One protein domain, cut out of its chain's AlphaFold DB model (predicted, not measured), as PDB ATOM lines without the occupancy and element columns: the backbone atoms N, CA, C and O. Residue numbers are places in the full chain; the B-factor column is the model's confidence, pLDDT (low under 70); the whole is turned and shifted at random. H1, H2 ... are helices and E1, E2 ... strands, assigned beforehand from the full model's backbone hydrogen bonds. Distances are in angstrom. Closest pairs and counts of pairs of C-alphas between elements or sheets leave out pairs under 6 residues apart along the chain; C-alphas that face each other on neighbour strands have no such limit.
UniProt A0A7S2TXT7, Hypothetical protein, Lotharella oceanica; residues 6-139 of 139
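Overview. This is residues 6 to 139 of the 139 residues of the protein "Hypothetical protein" of Lotharella oceanica (UniProt A0A7S2TXT7). What is the main picture? One long helix, H3, makes a spine: H2 folds back at one end of it as a helical hairpin, and H4 packs on its other end, next to a small parallel sheet of E1 and E2, with H5 near the end of E2. H1 lies away from this body, before the long link of residues 14 to 33. What is it made of, and how compact is it? The printed part has 134 residues, with five named helices and two named strands in the order H1 H2 H3 E1 H4 E2 H5, and its class is mostly helix. It is only just compact, close to loose, with a radius of gyration of the C-alphas of 16.9 A and spans of 44, 39 and 31 A.

Arrangement. What do the first helices touch? H1, residues 6 to 13, touches no helix. H2, residues 34 to 47, and H3, residues 53 to 74, form a helical hairpin and run opposite ways at a steep tilt of 41 degrees. H3 touches H2 with residues 55 to 59 alone, and the closest C-alphas are those of Gly 42 and Ser 55, 6.0 A apart. How do the strands pair? E1, residues 80 to 83, and E2, residues 115 to 118, are parallel neighbours at 21 degrees, with N 83 and O 117 at 2.8 A and N 81 and O 115 at 2.9 A. Residues 117 to 118 of E2 also pair, parallel, with residues 137 to 138. Where are the last helices? H4, residues 101 to 111, touches H3 at residues 66 to 74 alone, with the C-alphas of Ala 70 and Ile 105 closest at 5.1 A, the same way at a steep tilt of 47 degrees. E1, H4 and E2 form a strand-helix-strand unit, two parallel neighbour strands with a helix between them in the chain, and its crossover is right-handed. H5, residues 122 to 132, is only just apart from H4, their closest C-alphas being 8.5 A apart. Are the helix backbones complete? In H1, H2, H3, H4 and H5 every O i to N i+4 pair is within hydrogen-bond range.

Along the chain. Where do the elements begin and end? H1 begins at C-alpha 6, (170.320, 138.854, 180.382), and H5 ends at C-alpha 132, (152.900, 125.030, 156.194). How long are the longer helices? H3 measures 31.2 A from first to last C-alpha, H2 19.8 A, H4 15.2 A and H5 15.1 A.

Size, cuts and confidence. How far does it reach? The two C-alphas farthest apart, those of Lys 49 and Ala 139, are 49.5 A apart. Which links are long? Those from H1 to H2 and from E1 to H4 are. Is anything cut or uncertain? The printed part has no cut, and no printed residue is under 70 in pLDDT.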
ATOM      1  N   PHE A   6     169.886 139.924 179.486       94.94
ATOM      2  CA  PHE A   6     170.320 138.854 180.382       94.94
ATOM      3  C   PHE A   6     170.855 139.417 181.696       94.94
ATOM      4  O   PHE A   6     170.526 138.871 182.749       94.94
ATOM      5  N   ASP A   7     171.595 140.526 181.660       95.75
ATOM      6  CA  ASP A   7     172.081 141.189 182.877       95.75
ATOM      7  C   ASP A   7     170.926 141.724 183.729       95.75
ATOM      8  O   ASP A   7     170.890 141.498 184.943       95.75
ATOM      9  N   VAL A   8     169.932 142.354 183.094       95.62
ATOM     10  CA  VAL A   8     168.725 142.840 183.781       95.62
ATOM     11  C   VAL A   8     167.975 141.685 184.447       95.62
ATOM     12  O   VAL A   8     167.664 141.748 185.637       95.62
ATOM     13  N   LEU A   9     167.713 140.600 183.714       95.75
ATOM     14  CA  LEU A   9     166.947 139.464 184.238       95.75
ATOM     15  C   LEU A   9     167.726 138.675 185.298       95.75
ATOM     16  O   LEU A   9     167.126 138.164 186.243       95.75
ATOM     17  N   LYS A  10     169.061 138.638 185.209       96.00
ATOM     18  CA  LYS A  10     169.932 138.084 186.253       96.00
ATOM     19  C   LYS A  10     169.881 138.914 187.533       96.00
ATOM     20  O   LYS A  10     169.831 138.332 188.614       96.00
ATOM     21  N   ALA A  11     169.879 140.243 187.427       96.38
ATOM     22  CA  ALA A  11     169.757 141.127 188.583       96.38
ATOM     23  C   ALA A  11     168.394 140.956 189.276       96.38
ATOM     24  O   ALA A  11     168.351 140.761 190.488       96.38
ATOM     25  N   VAL A  12     167.298 140.941 188.508       97.19
ATOM     26  CA  VAL A  12     165.938 140.708 189.033       97.19
ATOM     27  C   VAL A  12     165.824 139.328 189.685       97.19
ATOM     28  O   VAL A  12     165.336 139.212 190.807       97.19
ATOM     29  N   GLY A  13     166.314 138.280 189.019       97.25
ATOM     30  CA  GLY A  13     166.258 136.913 189.536       97.25
ATOM     31  C   GLY A  13     167.235 136.616 190.679       97.25
ATOM     32  O   GLY A  13     167.144 135.550 191.291       97.25
ATOM     33  N   GLY A  14     168.159 137.535 190.981       97.25
ATOM     34  CA  GLY A  14     169.015 137.475 192.166       97.25
ATOM     35  C   GLY A  14     168.243 137.679 193.473       97.25
ATOM     36  O   GLY A  14     168.693 137.227 194.525       97.25
ATOM     37  N   ASP A  15     167.061 138.301 193.414       98.00
ATOM     38  CA  ASP A  15     166.124 138.327 194.533       98.00
ATOM     39  C   ASP A  15     165.486 136.942 194.707       98.00
ATOM     40  O   ASP A  15     164.798 136.431 193.818       98.00
ATOM     41  N   SER A  16     165.681 136.332 195.876       97.31
ATOM     42  CA  SER A  16     165.194 134.982 196.177       97.31
ATOM     43  C   SER A  16     163.667 134.851 196.179       97.31
ATOM     44  O   SER A  16     163.164 133.735 196.053       97.31
ATOM     45  N   ARG A  17     162.920 135.959 196.278       97.62
ATOM     46  CA  ARG A  17     161.450 135.974 196.163       97.62
ATOM     47  C   ARG A  17     160.978 135.795 194.720       97.62
ATOM     48  O   ARG A  17     159.838 135.394 194.510       97.62
ATOM     49  N   VAL A  18     161.840 136.098 193.748       97.19
ATOM     50  CA  VAL A  18     161.582 135.924 192.311       97.19
ATOM     51  C   VAL A  18     162.272 134.655 191.803       97.19
ATOM     52  O   VAL A  18     161.625 133.773 191.240       97.19
ATOM     53  N   GLY A  19     163.581 134.533 192.049       96.75
ATOM     54  CA  GLY A  19     164.416 133.433 191.567       96.75
ATOM     55  C   GLY A  19     164.721 133.492 190.064       96.75
ATOM     56  O   GLY A  19     164.189 134.310 189.328       96.75
ATOM     57  N   LEU A  20     165.597 132.598 189.588       96.00
ATOM     58  CA  LEU A  20     166.109 132.608 188.201       96.00
ATOM     59  C   LEU A  20     165.328 131.719 187.218       96.00
ATOM     60  O   LEU A  20     165.598 131.718 186.015       96.00
ATOM     61  N   LYS A  21     164.393 130.902 187.709       95.62
ATOM     62  CA  LYS A  21     163.661 129.949 186.863       95.62
ATOM     63  C   LYS A  21     162.640 130.692 186.003       95.62
ATOM     64  O   LYS A  21     161.961 131.581 186.493       95.62
ATOM     65  N   TYR A  22     162.517 130.292 184.736       93.25
ATOM     66  CA  TYR A  22     161.578 130.873 183.765       93.25
ATOM     67  C   TYR A  22     161.758 132.382 183.484       93.25
ATOM     68  O   TYR A  22     160.882 132.994 182.887       93.25
ATOM     69  N   LEU A  23     162.914 132.968 183.829       93.56
ATOM     70  CA  LEU A  23     163.274 134.363 183.524       93.56
ATOM     71  C   LEU A  23     164.167 134.514 182.281       93.56
ATOM     72  O   LEU A  23     164.845 135.524 182.119       93.56
ATOM     73  N   ARG A  24     164.235 133.512 181.403       91.50
ATOM     74  CA  ARG A  24     165.063 133.609 180.195       91.50
ATOM     75  C   ARG A  24     164.337 134.453 179.133       91.50
ATOM     76  O   ARG A  24     163.195 134.126 178.813       91.50
ATOM     77  N   PRO A  25     164.977 135.480 178.544       92.81
ATOM     78  CA  PRO A  25     164.377 136.228 177.446       92.81
ATOM     79  C   PRO A  25     164.350 135.380 176.166       92.81
ATOM     80  O   PRO A  25     165.229 134.545 175.949       92.81
ATOM     81  N   GLY A  26     163.376 135.618 175.288       92.81
ATOM     82  CA  GLY A  26     163.229 134.859 174.046       92.81
ATOM     83  C   GLY A  26     162.102 135.373 173.154       92.81
ATOM     84  O   GLY A  26     161.666 136.516 173.288       92.81
ATOM     85  N   TYR A  27     161.630 134.504 172.259       94.50
ATOM     86  CA  TYR A  27     160.613 134.828 171.254       94.50
ATOM     87  C   TYR A  27     159.184 134.941 171.805       94.50
ATOM     88  O   TYR A  27     158.306 135.403 171.089       94.50
ATOM     89  N   GLY A  28     158.965 134.543 173.059       94.88
ATOM     90  CA  GLY A  28     157.646 134.337 173.656       94.88
ATOM     91  C   GLY A  28     157.432 132.864 174.001       94.88
ATOM     92  O   GLY A  28     158.223 132.003 173.601       94.88
ATOM     93  N   TYR A  29     156.397 132.565 174.783       95.75
ATOM     94  CA  TYR A  29     156.017 131.181 175.048       95.75
ATOM     95  C   TYR A  29     155.137 130.635 173.920       95.75
ATOM     96  O   TYR A  29     154.418 131.375 173.251       95.75
ATOM     97  N   GLY A  30     155.172 129.318 173.751       96.25
ATOM     98  CA  GLY A  30     154.332 128.577 172.819       96.25
ATOM     99  C   GLY A  30     153.972 127.206 173.377       96.25
ATOM    100  O   GLY A  30     154.020 126.980 174.592       96.25
ATOM    101  N   GLY A  31     153.691 126.269 172.479       96.25
ATOM    102  CA  GLY A  31     153.425 124.877 172.801       96.25
ATOM    103  C   GLY A  31     151.967 124.631 173.177       96.25
ATOM    104  O   GLY A  31     151.190 125.568 173.333       96.25
ATOM    105  N   PRO A  32     151.591 123.362 173.385       94.31
ATOM    106  CA  PRO A  32     150.195 122.967 173.561       94.31
ATOM    107  C   PRO A  32     149.565 123.444 174.873       94.31
ATOM    108  O   PRO A  32     148.345 123.466 174.999       94.31
ATOM    109  N   CYS A  33     150.376 123.743 175.894       95.31
ATOM    110  CA  CYS A  33     149.869 123.955 177.251       95.31
ATOM    111  C   CYS A  33     149.656 125.432 177.582       95.31
ATOM    112  O   CYS A  33     148.536 125.823 177.875       95.31
ATOM    113  N   PHE A  34     150.696 126.273 177.543       94.94
ATOM    114  CA  PHE A  34     150.590 127.641 178.073       94.94
ATOM    115  C   PHE A  34     149.567 128.529 177.353       94.94
ATOM    116  O   PHE A  34     148.744 129.119 178.054       94.94
ATOM    117  N   PRO A  35     149.544 128.621 176.009       94.62
ATOM    118  CA  PRO A  35     148.504 129.361 175.301       94.62
ATOM    119  C   PRO A  35     147.106 128.836 175.643       94.62
ATOM    120  O   PRO A  35     146.256 129.595 176.107       94.62
ATOM    121  N   ARG A  36     146.893 127.519 175.517       96.00
ATOM    122  CA  ARG A  36     145.604 126.864 175.776       96.00
ATOM    123  C   ARG A  36     145.107 127.103 177.198       96.00
ATOM    124  O   ARG A  36     143.986 127.564 177.388       96.00
ATOM    125  N   ASP A  37     145.930 126.779 178.187       97.19
ATOM    126  CA  ASP A  37     145.531 126.781 179.590       97.19
ATOM    127  C   ASP A  37     145.339 128.222 180.095       97.19
ATOM    128  O   ASP A  37     144.410 128.483 180.859       97.19
ATOM    129  N   ASN A  38     146.147 129.183 179.621       96.06
ATOM    130  CA  ASN A  38     145.972 130.594 179.973       96.06
ATOM    131  C   ASN A  38     144.689 131.182 179.359       96.06
ATOM    132  O   ASN A  38     143.915 131.825 180.065       96.06
ATOM    133  N   ILE A  39     144.411 130.911 178.077       94.19
ATOM    134  CA  ILE A  39     143.162 131.341 177.424       94.19
ATOM    135  C   ILE A  39     141.948 130.701 178.111       94.19
ATOM    136  O   ILE A  39     140.970 131.392 178.412       94.19
ATOM    137  N   ALA A  40     142.015 129.401 178.411       96.44
ATOM    138  CA  ALA A  40     140.948 128.681 179.100       96.44
ATOM    139  C   ALA A  40     140.686 129.241 180.506       96.44
ATOM    140  O   ALA A  40     139.527 129.405 180.894       96.44
ATOM    141  N   LEU A  41     141.739 129.594 181.252       96.81
ATOM    142  CA  LEU A  41     141.613 130.242 182.557       96.81
ATOM    143  C   LEU A  41     140.891 131.591 182.450       96.81
ATOM    144  O   LEU A  41     139.966 131.846 183.224       96.81
ATOM    145  N   GLY A  42     141.272 132.437 181.489       95.75
ATOM    146  CA  GLY A  42     140.612 133.727 181.257       95.75
ATOM    147  C   GLY A  42     139.135 133.579 180.873       95.75
ATOM    148  O   GLY A  42     138.274 134.297 181.394       95.75
ATOM    149  N   ALA A  43     138.816 132.600 180.021       95.94
ATOM    150  CA  ALA A  43     137.441 132.281 179.642       95.94
ATOM    151  C   ALA A  43     136.613 131.779 180.838       95.94
ATOM    152  O   ALA A  43     135.487 132.234 181.056       95.94
ATOM    153  N   TYR A  44     137.180 130.888 181.655       97.88
ATOM    154  CA  TYR A  44     136.520 130.393 182.860       97.88
ATOM    155  C   TYR A  44     136.278 131.514 183.875       97.88
ATOM    156  O   TYR A  44     135.162 131.654 184.373       97.88
ATOM    157  N   ALA A  45     137.274 132.363 184.136       97.94
ATOM    158  CA  ALA A  45     137.122 133.513 185.025       97.94
ATOM    159  C   ALA A  45     135.973 134.426 184.563       97.94
ATOM    160  O   ALA A  45     135.092 134.771 185.354       97.94
ATOM    161  N   SER A  46     135.911 134.711 183.260       96.75
ATOM    162  CA  SER A  46     134.835 135.509 182.664       96.75
ATOM    163  C   SER A  46     133.457 134.871 182.871       96.75
ATOM    164  O   SER A  46     132.493 135.575 183.176       96.75
ATOM    165  N   SER A  47     133.358 133.538 182.785       97.88
ATOM    166  CA  SER A  47     132.102 132.801 183.005       97.88
ATOM    167  C   SER A  47     131.546 132.958 184.427       97.88
ATOM    168  O   SER A  47     130.331 132.947 184.624       97.88
ATOM    169  N   VAL A  48     132.423 133.194 185.410       98.12
ATOM    170  CA  VAL A  48     132.063 133.479 186.808       98.12
ATOM    171  C   VAL A  48     132.133 134.975 187.145       98.12
ATOM    172  O   VAL A  48     132.147 135.346 188.317       98.12
ATOM    173  N   LYS A  49     132.130 135.845 186.123       98.12
ATOM    174  CA  LYS A  49     132.157 137.317 186.232       98.12
ATOM    175  C   LYS A  49     133.417 137.877 186.911       98.12
ATOM    176  O   LYS A  49     133.370 138.949 187.514       98.12
ATOM    177  N   ILE A  50     134.541 137.171 186.798       98.25
ATOM    178  CA  ILE A  50     135.867 137.622 187.236       98.25
ATOM    179  C   ILE A  50     136.686 138.022 186.008       98.25
ATOM    180  O   ILE A  50     136.849 137.247 185.073       98.25
ATOM    181  N   ASP A  51     137.252 139.225 186.037       96.31
ATOM    182  CA  ASP A  51     138.178 139.692 185.008       96.31
ATOM    183  C   ASP A  51     139.618 139.267 185.343       96.31
ATOM    184  O   ASP A  51     140.257 139.816 186.250       96.31
ATOM    185  N   ALA A  52     140.131 138.279 184.608       97.12
ATOM    186  CA  ALA A  52     141.475 137.735 184.769       97.12
ATOM    187  C   ALA A  52     142.536 138.625 184.098       97.12
ATOM    188  O   ALA A  52     143.256 138.191 183.197       97.12
ATOM    189  N   LYS A  53     142.665 139.873 184.566       97.38
ATOM    190  CA  LYS A  53     143.528 140.908 183.963       97.38
ATOM    191  C   LYS A  53     144.942 140.433 183.623       97.38
ATOM    192  O   LYS A  53     145.431 140.726 182.539       97.38
ATOM    193  N   ILE A  54     145.594 139.700 184.531       96.44
ATOM    194  CA  ILE A  54     146.963 139.202 184.318       96.44
ATOM    195  C   ILE A  54     146.992 138.184 183.178       96.44
ATOM    196  O   ILE A  54     147.816 138.306 182.284       96.44
ATOM    197  N   SER A  55     146.062 137.228 183.170       95.75
ATOM    198  CA  SER A  55     145.970 136.215 182.115       95.75
ATOM    199  C   SER A  55     145.781 136.860 180.738       95.75
ATOM    200  O   SER A  55     146.530 136.551 179.807       95.75
ATOM    201  N   HIS A  56     144.858 137.822 180.632       95.44
ATOM    202  CA  HIS A  56     144.618 138.573 179.400       95.44
ATOM    203  C   HIS A  56     145.834 139.396 178.969       95.44
ATOM    204  O   HIS A  56     146.201 139.376 177.796       95.44
ATOM    205  N   ALA A  57     146.482 140.095 179.905       97.12
ATOM    206  CA  ALA A  57     147.669 140.890 179.614       97.12
ATOM    207  C   ALA A  57     148.840 140.014 179.146       97.12
ATOM    208  O   ALA A  57     149.501 140.356 178.169       97.12
ATOM    209  N   THR A  58     149.071 138.875 179.799       96.44
ATOM    210  CA  THR A  58     150.119 137.917 179.428       96.44
ATOM    211  C   THR A  58     149.901 137.373 178.018       96.44
ATOM    212  O   THR A  58     150.826 137.390 177.208       96.44
ATOM    213  N   ASP A  59     148.677 136.955 177.701       95.88
ATOM    214  CA  ASP A  59     148.314 136.429 176.384       95.88
ATOM    215  C   ASP A  59     148.419 137.489 175.274       95.88
ATOM    216  O   ASP A  59     149.034 137.262 174.227       95.88
ATOM    217  N   ALA A  60     147.877 138.683 175.526       96.56
ATOM    218  CA  ALA A  60     147.952 139.801 174.592       96.56
ATOM    219  C   ALA A  60     149.401 140.231 174.334       96.56
ATOM    220  O   ALA A  60     149.779 140.443 173.180       96.56
ATOM    221  N   TYR A  61     150.222 140.316 175.383       97.62
ATOM    222  CA  TYR A  61     151.618 140.712 175.242       97.62
ATOM    223  C   TYR A  61     152.457 139.641 174.539       97.62
ATOM    224  O   TYR A  61     153.315 139.997 173.741       97.62
ATOM    225  N   ASN A  62     152.195 138.346 174.757       97.31
ATOM    226  CA  ASN A  62     152.906 137.280 174.043       97.31
ATOM    227  C   ASN A  62     152.698 137.390 172.523       97.31
ATOM    228  O   ASN A  62     153.664 137.337 171.769       97.31
ATOM    229  N   ARG A  63     151.459 137.650 172.075       96.62
ATOM    230  CA  ARG A  63     151.165 137.915 170.654       96.62
ATOM    231  C   ARG A  63     151.817 139.196 170.145       96.62
ATOM    232  O   ARG A  63     152.397 139.204 169.062       96.62
ATOM    233  N   TYR A  64     151.710 140.277 170.913       98.12
ATOM    234  CA  TYR A  64     152.287 141.568 170.544       98.12
ATOM    235  C   TYR A  64     153.816 141.499 170.415       98.12
ATOM    236  O   TYR A  64     154.382 142.027 169.463       98.12
ATOM    237  N   HIS A  65     154.490 140.786 171.318       97.69
ATOM    238  CA  HIS A  65     155.941 140.583 171.289       97.69
ATOM    239  C   HIS A  65     156.398 139.848 170.019       97.69
ATOM    240  O   HIS A  65     157.424 140.186 169.431       97.69
ATOM    241  N   THR A  66     155.622 138.873 169.546       97.94
ATOM    242  CA  THR A  66     155.864 138.185 168.265       97.94
ATOM    243  C   THR A  66     155.731 139.136 167.076       97.94
ATOM    244  O   THR A  66     156.583 139.129 166.186       97.94
ATOM    245  N   GLN A  67     154.709 139.997 167.078       98.00
ATOM    246  CA  GLN A  67     154.513 141.014 166.037       98.00
ATOM    247  C   GLN A  67     155.653 142.036 166.016       98.00
ATOM    248  O   GLN A  67     156.165 142.350 164.943       98.00
ATOM    249  N   LEU A  68     156.088 142.499 167.191       98.00
ATOM    250  CA  LEU A  68     157.200 143.437 167.331       98.00
ATOM    251  C   LEU A  68     158.487 142.862 166.728       98.00
ATOM    252  O   LEU A  68     159.115 143.502 165.892       98.00
ATOM    253  N   GLN A  69     158.836 141.621 167.076       97.69
ATOM    254  CA  GLN A  69     160.028 140.959 166.534       97.69
ATOM    255  C   GLN A  69     159.949 140.769 165.013       97.69
ATOM    256  O   GLN A  69     160.939 140.969 164.310       97.69
ATOM    257  N   ALA A  70     158.778 140.402 164.481       98.31
ATOM    258  CA  ALA A  70     158.588 140.306 163.036       98.31
ATOM    259  C   ALA A  70     158.766 141.670 162.350       98.31
ATOM    260  O   ALA A  70     159.435 141.751 161.319       98.31
ATOM    261  N   GLN A  71     158.220 142.740 162.932       98.06
ATOM    262  CA  GLN A  71     158.369 144.099 162.415       98.06
ATOM    263  C   GLN A  71     159.837 144.544 162.406       98.06
ATOM    264  O   GLN A  71     160.326 144.986 161.368       98.06
ATOM    265  N   GLU A  72     160.564 144.347 163.507       97.06
ATOM    266  CA  GLU A  72     162.000 144.654 163.591       97.06
ATOM    267  C   GLU A  72     162.803 143.919 162.504       97.06
ATOM    268  O   GLU A  72     163.707 144.477 161.876       97.06
ATOM    269  N   MET A  73     162.460 142.658 162.218       97.81
ATOM    270  CA  MET A  73     163.094 141.901 161.136       97.81
ATOM    271  C   MET A  73     162.744 142.460 159.747       97.81
ATOM    272  O   MET A  73     163.620 142.513 158.875       97.81
ATOM    273  N   LEU A  74     161.502 142.904 159.535       98.06
ATOM    274  CA  LEU A  74     161.037 143.498 158.275       98.06
ATOM    275  C   LEU A  74     161.669 144.858 157.971       98.06
ATOM    276  O   LEU A  74     161.844 145.174 156.792       98.06
ATOM    277  N   GLU A  75     162.048 145.621 158.997       97.44
ATOM    278  CA  GLU A  75     162.776 146.892 158.862       97.44
ATOM    279  C   GLU A  75     164.190 146.700 158.291       97.44
ATOM    280  O   GLU A  75     164.787 147.624 157.728       97.44
ATOM    281  N   SER A  76     164.733 145.482 158.368       95.31
ATOM    282  CA  SER A  76     166.002 145.165 157.727       95.31
ATOM    283  C   SER A  76     165.885 145.131 156.192       95.31
ATOM    284  O   SER A  76     164.857 144.798 155.600       95.31
ATOM    285  N   LYS A  77     166.997 145.405 155.498       93.94
ATOM    286  CA  LYS A  77     167.081 145.261 154.030       93.94
ATOM    287  C   LYS A  77     167.180 143.797 153.566       93.94
ATOM    288  O   LYS A  77     167.311 143.555 152.366       93.94
ATOM    289  N   LYS A  78     167.168 142.824 154.488       96.75
ATOM    290  CA  LYS A  78     167.313 141.402 154.156       96.75
ATOM    291  C   LYS A  78     166.066 140.906 153.429       96.75
ATOM    292  O   LYS A  78     164.949 141.154 153.867       96.75
ATOM    293  N   GLN A  79     166.277 140.198 152.322       97.69
ATOM    294  CA  GLN A  79     165.197 139.552 151.566       97.69
ATOM    295  C   GLN A  79     164.984 138.097 151.976       97.69
ATOM    296  O   GLN A  79     163.868 137.597 151.893       97.69
ATOM    297  N   HIS A  80     166.049 137.448 152.448       98.38
ATOM    298  CA  HIS A  80     166.051 136.050 152.840       98.38
ATOM    299  C   HIS A  80     166.448 135.899 154.309       98.38
ATOM    300  O   HIS A  80     167.402 136.541 154.769       98.38
ATOM    301  N   PHE A  81     165.744 135.026 155.023       98.50
ATOM    302  CA  PHE A  81     166.009 134.679 156.415       98.50
ATOM    303  C   PHE A  81     166.196 133.173 156.553       98.50
ATOM    304  O   PHE A  81     165.498 132.393 155.920       98.50
ATOM    305  N   VAL A  82     167.111 132.761 157.427       98.25
ATOM    306  CA  VAL A  82     167.260 131.357 157.823       98.25
ATOM    307  C   VAL A  82     166.873 131.258 159.288       98.25
ATOM    308  O   VAL A  82     167.414 131.995 160.117       98.25
ATOM    309  N   MET A  83     165.925 130.382 159.605       97.56
ATOM    310  CA  MET A  83     165.429 130.169 160.960       97.56
ATOM    311  C   MET A  83     165.655 128.722 161.375       97.56
ATOM    312  O   MET A  83     165.300 127.791 160.657       97.56
ATOM    313  N   SER A  84     166.243 128.551 162.553       96.69
ATOM    314  CA  SER A  84     166.523 127.256 163.164       96.69
ATOM    315  C   SER A  84     165.938 127.175 164.568       96.69
ATOM    316  O   SER A  84     165.611 128.199 165.194       96.69
ATOM    317  N   ASP A  85     165.816 125.946 165.068       95.88
ATOM    318  CA  ASP A  85     165.254 125.644 166.385       95.88
ATOM    319  C   ASP A  85     163.833 126.228 166.517       95.88
ATOM    320  O   ASP A  85     163.523 127.005 167.421       95.88
ATOM    321  N   VAL A  86     162.998 125.927 165.518       97.62
ATOM    322  CA  VAL A  86     161.662 126.500 165.285       97.62
ATOM    323  C   VAL A  86     160.545 125.755 166.013       97.62
ATOM    324  O   VAL A  86     159.374 126.109 165.877       97.62
ATOM    325  N   ALA A  87     160.886 124.748 166.814       97.56
ATOM    326  CA  ALA A  87     159.971 124.179 167.794       97.56
ATOM    327  C   ALA A  87     159.478 125.253 168.790       97.56
ATOM    328  O   ALA A  87     160.007 126.364 168.862       97.56
ATOM    329  N   TYR A  88     158.462 124.926 169.591       95.88
ATOM    330  CA  TYR A  88     157.772 125.919 170.428       95.88
ATOM    331  C   TYR A  88     158.630 126.597 171.514       95.88
ATOM    332  O   TYR A  88     158.204 127.587 172.111       95.88
ATOM    333  N   LYS A  89     159.815 126.056 171.810       92.00
ATOM    334  CA  LYS A  89     160.787 126.627 172.746       92.00
ATOM    335  C   LYS A  89     162.204 126.376 172.259       92.00
ATOM    336  O   LYS A  89     162.449 125.422 171.528       92.00
ATOM    337  N   GLU A  90     163.133 127.182 172.754       88.69
ATOM    338  CA  GLU A  90     164.541 127.023 172.417       88.69
ATOM    339  C   GLU A  90     165.120 125.705 172.953       88.69
ATOM    340  O   GLU A  90     164.860 125.331 174.106       88.69
ATOM    341  N   GLY A  91     165.902 125.004 172.130       90.69
ATOM    342  CA  GLY A  91     166.508 123.720 172.482       90.69
ATOM    343  C   GLY A  91     165.464 122.647 172.795       90.69
ATOM    344  O   GLY A  91     165.656 121.834 173.706       90.69
ATOM    345  N   CYS A  92     164.317 122.673 172.107       91.56
ATOM    346  CA  CYS A  92     163.239 121.733 172.375       91.56
ATOM    347  C   CYS A  92     163.683 120.296 172.043       91.56
ATOM    348  O   CYS A  92     164.044 120.017 170.901       91.56
ATOM    349  N   PRO A  93     163.623 119.350 173.001       92.38
ATOM    350  CA  PRO A  93     164.041 117.971 172.744       92.38
ATOM    351  C   PRO A  93     163.024 117.191 171.899       92.38
ATOM    352  O   PRO A  93     163.332 116.103 171.417       92.38
ATOM    353  N   VAL A  94     161.813 117.730 171.735       95.12
ATOM    354  CA  VAL A  94     160.687 117.095 171.048       95.12
ATOM    355  C   VAL A  94     160.246 117.927 169.855       95.12
ATOM    356  O   VAL A  94     160.388 119.149 169.836       95.12
ATOM    357  N   ASP A  95     159.642 117.266 168.877       96.31
ATOM    358  CA  ASP A  95     159.279 117.874 167.596       96.31
ATOM    359  C   ASP A  95     157.902 118.547 167.678       96.31
ATOM    360  O   ASP A  95     156.991 118.254 166.910       96.31
ATOM    361  N   ILE A  96     157.682 119.383 168.691       97.12
ATOM    362  CA  ILE A  96     156.414 120.100 168.873       97.12
ATOM    363  C   ILE A  96     156.578 121.510 168.312       97.12
ATOM    364  O   ILE A  96     157.396 122.285 168.812       97.12
ATOM    365  N   ILE A  97     155.783 121.827 167.292       97.94
ATOM    366  CA  ILE A  97     155.784 123.126 166.604       97.94
ATOM    367  C   ILE A  97     154.538 123.969 166.900       97.94
ATOM    368  O   ILE A  97     154.493 125.141 166.542       97.94
ATOM    369  N   GLU A  98     153.564 123.383 167.600       97.69
ATOM    370  CA  GLU A  98     152.312 124.027 167.993       97.69
ATOM    371  C   GLU A  98     152.573 125.345 168.732       97.69
ATOM    372  O   GLU A  98     153.392 125.402 169.656       97.69
ATOM    373  N   GLU A  99     151.884 126.407 168.307       97.12
ATOM    374  CA  GLU A  99     152.014 127.760 168.865       97.12
ATOM    375  C   GLU A  99     153.471 128.279 168.894       97.12
ATOM    376  O   GLU A  99     153.859 129.061 169.769       97.12
ATOM    377  N   SER A 100     154.320 127.839 167.955       98.19
ATOM    378  CA  SER A 100     155.698 128.328 167.838       98.19
ATOM    379  C   SER A 100     155.745 129.786 167.383       98.19
ATOM    380  O   SER A 100     155.400 130.128 166.250       98.19
ATOM    381  N   GLN A 101     156.280 130.650 168.248       97.94
ATOM    382  CA  GLN A 101     156.424 132.079 167.958       97.94
ATOM    383  C   GLN A 101     157.441 132.347 166.836       97.94
ATOM    384  O   GLN A 101     157.260 133.266 166.040       97.94
ATOM    385  N   LYS A 102     158.476 131.505 166.700       97.88
ATOM    386  CA  LYS A 102     159.429 131.591 165.581       97.88
ATOM    387  C   LYS A 102     158.753 131.299 164.240       97.88
ATOM    388  O   LYS A 102     159.021 132.008 163.275       97.88
ATOM    389  N   LEU A 103     157.865 130.301 164.174       98.44
ATOM    390  CA  LEU A 103     157.110 130.007 162.949       98.44
ATOM    391  C   LEU A 103     156.069 131.088 162.646       98.44
ATOM    392  O   LEU A 103     155.893 131.446 161.484       98.44
ATOM    393  N   ALA A 104     155.444 131.677 163.668       98.38
ATOM    394  CA  ALA A 104     154.560 132.828 163.486       98.38
ATOM    395  C   ALA A 104     155.303 134.046 162.896       98.38
ATOM    396  O   ALA A 104     154.802 134.700 161.974       98.38
ATOM    397  N   ILE A 105     156.529 134.313 163.361       98.62
ATOM    398  CA  ILE A 105     157.412 135.326 162.764       98.62
ATOM    399  C   ILE A 105     157.764 134.945 161.324       98.62
ATOM    400  O   ILE A 105     157.574 135.764 160.428       98.62
ATOM    401  N   ALA A 106     158.208 133.707 161.077       98.56
ATOM    402  CA  ALA A 106     158.548 133.220 159.737       98.56
ATOM    403  C   ALA A 106     157.394 133.432 158.750       98.56
ATOM    404  O   ALA A 106     157.593 133.966 157.659       98.56
ATOM    405  N   LYS A 107     156.172 133.081 159.161       98.62
ATOM    406  CA  LYS A 107     154.969 133.285 158.358       98.62
ATOM    407  C   LYS A 107     154.736 134.767 158.065       98.62
ATOM    408  O   LYS A 107     154.505 135.124 156.916       98.62
ATOM    409  N   THR A 108     154.859 135.633 159.072       98.62
ATOM    410  CA  THR A 108     154.699 137.087 158.898       98.62
ATOM    411  C   THR A 108     155.717 137.650 157.902       98.62
ATOM    412  O   THR A 108     155.371 138.504 157.087       98.62
ATOM    413  N   LEU A 109     156.960 137.161 157.921       98.69
ATOM    414  CA  LEU A 109     157.986 137.558 156.955       98.69
ATOM    415  C   LEU A 109     157.598 137.162 155.525       98.69
ATOM    416  O   LEU A 109     157.686 137.996 154.623       98.69
ATOM    417  N   VAL A 110     157.127 135.927 155.326       98.50
ATOM    418  CA  VAL A 110     156.672 135.437 154.013       98.50
ATOM    419  C   VAL A 110     155.456 136.210 153.510       98.50
ATOM    420  O   VAL A 110     155.452 136.665 152.366       98.50
ATOM    421  N   ASP A 111     154.467 136.447 154.374       98.38
ATOM    422  CA  ASP A 111     153.269 137.230 154.044       98.38
ATOM    423  C   ASP A 111     153.621 138.672 153.603       98.38
ATOM    424  O   ASP A 111     152.852 139.311 152.888       98.38
ATOM    425  N   ASN A 112     154.803 139.174 153.985       98.31
ATOM    426  CA  ASN A 112     155.337 140.488 153.612       98.31
ATOM    427  C   ASN A 112     156.423 140.420 152.516       98.31
ATOM    428  O   ASN A 112     157.251 141.326 152.388       98.31
ATOM    429  N   GLY A 113     156.432 139.353 151.713       97.94
ATOM    430  CA  GLY A 113     157.263 139.240 150.511       97.94
ATOM    431  C   GLY A 113     158.729 138.887 150.766       97.94
ATOM    432  O   GLY A 113     159.559 139.075 149.876       97.94
ATOM    433  N   ARG A 114     159.073 138.392 151.960       98.38
ATOM    434  CA  ARG A 114     160.401 137.828 152.253       98.38
ATOM    435  C   ARG A 114     160.418 136.326 151.974       98.38
ATOM    436  O   ARG A 114     159.374 135.683 151.962       98.38
ATOM    437  N   THR A 115     161.603 135.746 151.810       98.62
ATOM    438  CA  THR A 115     161.772 134.284 151.787       98.62
ATOM    439  C   THR A 115     162.380 133.797 153.098       98.62
ATOM    440  O   THR A 115     163.200 134.487 153.712       98.62
ATOM    441  N   VAL A 116     161.962 132.615 153.554       98.75
ATOM    442  CA  VAL A 116     162.447 132.016 154.803       98.75
ATOM    443  C   VAL A 116     162.820 130.556 154.571       98.75
ATOM    444  O   VAL A 116     161.979 129.778 154.126       98.75
ATOM    445  N   THR A 117     164.053 130.189 154.919       98.75
ATOM    446  CA  THR A 117     164.507 128.796 155.027       98.75
ATOM    447  C   THR A 117     164.374 128.315 156.462       98.75
ATOM    448  O   THR A 117     164.922 128.929 157.381       98.75
ATOM    449  N   ILE A 118     163.704 127.185 156.652       98.56
ATOM    450  CA  ILE A 118     163.665 126.460 157.920       98.56
ATOM    451  C   ILE A 118     164.790 125.424 157.917       98.56
ATOM    452  O   ILE A 118     164.754 124.476 157.136       98.56
ATOM    453  N   ALA A 119     165.776 125.627 158.791       97.69
ATOM    454  CA  ALA A 119     166.937 124.757 158.964       97.69
ATOM    455  C   ALA A 119     166.920 124.159 160.379       97.69
ATOM    456  O   ALA A 119     167.377 124.782 161.340       97.69
ATOM    457  N   ASP A 120     166.352 122.965 160.528       97.44
ATOM    458  CA  ASP A 120     166.155 122.305 161.825       97.44
ATOM    459  C   ASP A 120     166.404 120.792 161.712       97.44
ATOM    460  O   ASP A 120     166.738 120.263 160.652       97.44
ATOM    461  N   ARG A 121     166.239 120.059 162.812       96.81
ATOM    462  CA  ARG A 121     166.287 118.598 162.828       96.81
ATOM    463  C   ARG A 121     165.257 118.041 161.829       96.81
ATOM    464  O   ARG A 121     164.132 118.548 161.793       96.81
ATOM    465  N   PRO A 122     165.565 116.949 161.101       97.31
ATOM    466  CA  PRO A 122     164.694 116.429 160.041       97.31
ATOM    467  C   PRO A 122     163.235 116.201 160.457       97.31
ATOM    468  O   PRO A 122     162.319 116.494 159.696       97.31
ATOM    469  N   ALA A 123     163.002 115.733 161.687       97.31
ATOM    470  CA  ALA A 123     161.655 115.507 162.207       97.31
ATOM    471  C   ALA A 123     160.855 116.809 162.418       97.31
ATOM    472  O   ALA A 123     159.649 116.835 162.179       97.31
ATOM    473  N   VAL A 124     161.515 117.902 162.819       98.12
ATOM    474  CA  VAL A 124     160.882 119.225 162.957       98.12
ATOM    475  C   VAL A 124     160.577 119.800 161.577       98.12
ATOM    476  O   VAL A 124     159.452 120.235 161.341       98.12
ATOM    477  N   VAL A 125     161.542 119.740 160.651       98.12
ATOM    478  CA  VAL A 125     161.366 120.182 159.257       98.12
ATOM    479  C   VAL A 125     160.182 119.472 158.603       98.12
ATOM    480  O   VAL A 125     159.342 120.127 157.990       98.12
ATOM    481  N   GLN A 126     160.071 118.153 158.782       98.06
ATOM    482  CA  GLN A 126     158.965 117.366 158.239       98.06
ATOM    483  C   GLN A 126     157.606 117.860 158.750       98.06
ATOM    484  O   GLN A 126     156.701 118.081 157.949       98.06
ATOM    485  N   LYS A 127     157.477 118.126 160.054       98.12
ATOM    486  CA  LYS A 127     156.239 118.675 160.624       98.12
ATOM    487  C   LYS A 127     155.918 120.075 160.119       98.12
ATOM    488  O   LYS A 127     154.770 120.361 159.804       98.12
ATOM    489  N   VAL A 128     156.925 120.943 160.004       98.44
ATOM    490  CA  VAL A 128     156.719 122.293 159.457       98.44
ATOM    491  C   VAL A 128     156.249 122.200 158.007       98.44
ATOM    492  O   VAL A 128     155.376 122.953 157.591       98.44
ATOM    493  N   LYS A 129     156.793 121.266 157.228       98.06
ATOM    494  CA  LYS A 129     156.370 121.028 155.847       98.06
ATOM    495  C   LYS A 129     154.946 120.476 155.755       98.06
ATOM    496  O   LYS A 129     154.209 120.868 154.858       98.06
ATOM    497  N   GLU A 130     154.546 119.600 156.673       98.19
ATOM    498  CA  GLU A 130     153.173 119.083 156.759       98.19
ATOM    499  C   GLU A 130     152.158 120.186 157.087       98.19
ATOM    500  O   GLU A 130     151.085 120.220 156.488       98.19
ATOM    501  N   GLU A 131     152.500 121.101 157.996       97.94
ATOM    502  CA  GLU A 131     151.599 122.172 158.438       97.94
ATOM    503  C   GLU A 131     151.579 123.380 157.486       97.94
ATOM    504  O   GLU A 131     150.517 123.930 157.197       97.94
ATOM    505  N   PHE A 132     152.739 123.789 156.964       97.81
ATOM    506  CA  PHE A 132     152.900 125.030 156.194       97.81
ATOM    507  C   PHE A 132     153.142 124.808 154.690       97.81
ATOM    508  O   PHE A 132     153.170 125.766 153.913       97.81
ATOM    509  N   GLY A 133     153.291 123.561 154.238       96.62
ATOM    510  CA  GLY A 133     153.411 123.221 152.824       96.62
ATOM    511  C   GLY A 133     154.696 123.746 152.182       96.62
ATOM    512  O   GLY A 133     155.788 123.289 152.499       96.62
ATOM    513  N   SER A 134     154.560 124.656 151.217       96.88
ATOM    514  CA  SER A 134     155.673 125.205 150.427       96.88
ATOM    515  C   SER A 134     155.845 126.714 150.589       96.88
ATOM    516  O   SER A 134     156.431 127.352 149.716       96.88
ATOM    517  N   ILE A 135     155.293 127.310 151.651       98.06
ATOM    518  CA  ILE A 135     155.485 128.747 151.908       98.06
ATOM    519  C   ILE A 135     156.906 129.054 152.408       98.06
ATOM    520  O   ILE A 135     157.340 130.201 152.350       98.06
ATOM    521  N   PHE A 136     157.621 128.035 152.896       98.38
ATOM    522  CA  PHE A 136     159.018 128.114 153.307       98.38
ATOM    523  C   PHE A 136     159.917 127.282 152.391       98.38
ATOM    524  O   PHE A 136     159.480 126.327 151.745       98.38
ATOM    525  N   GLU A 137     161.198 127.629 152.393       98.31
ATOM    526  CA  GLU A 137     162.285 126.764 151.946       98.31
ATOM    527  C   GLU A 137     162.728 125.866 153.115       98.31
ATOM    528  O   GLU A 137     162.524 126.198 154.286       98.31
ATOM    529  N   TYR A 138     163.329 124.715 152.819       97.88
ATOM    530  CA  TYR A 138     163.709 123.724 153.830       97.88
ATOM    531  C   TYR A 138     165.133 123.235 153.575       97.88
ATOM    532  O   TYR A 138     165.460 122.897 152.432       97.88
ATOM    533  N   ALA A 139     165.949 123.193 154.629       90.88
ATOM    534  CA  ALA A 139     167.342 122.749 154.602       90.88
ATOM    535  C   ALA A 139     167.630 121.733 155.713       90.88
ATOM    536  O   ALA A 139     167.068 121.892 156.821       90.88
TER     537      ALA A 139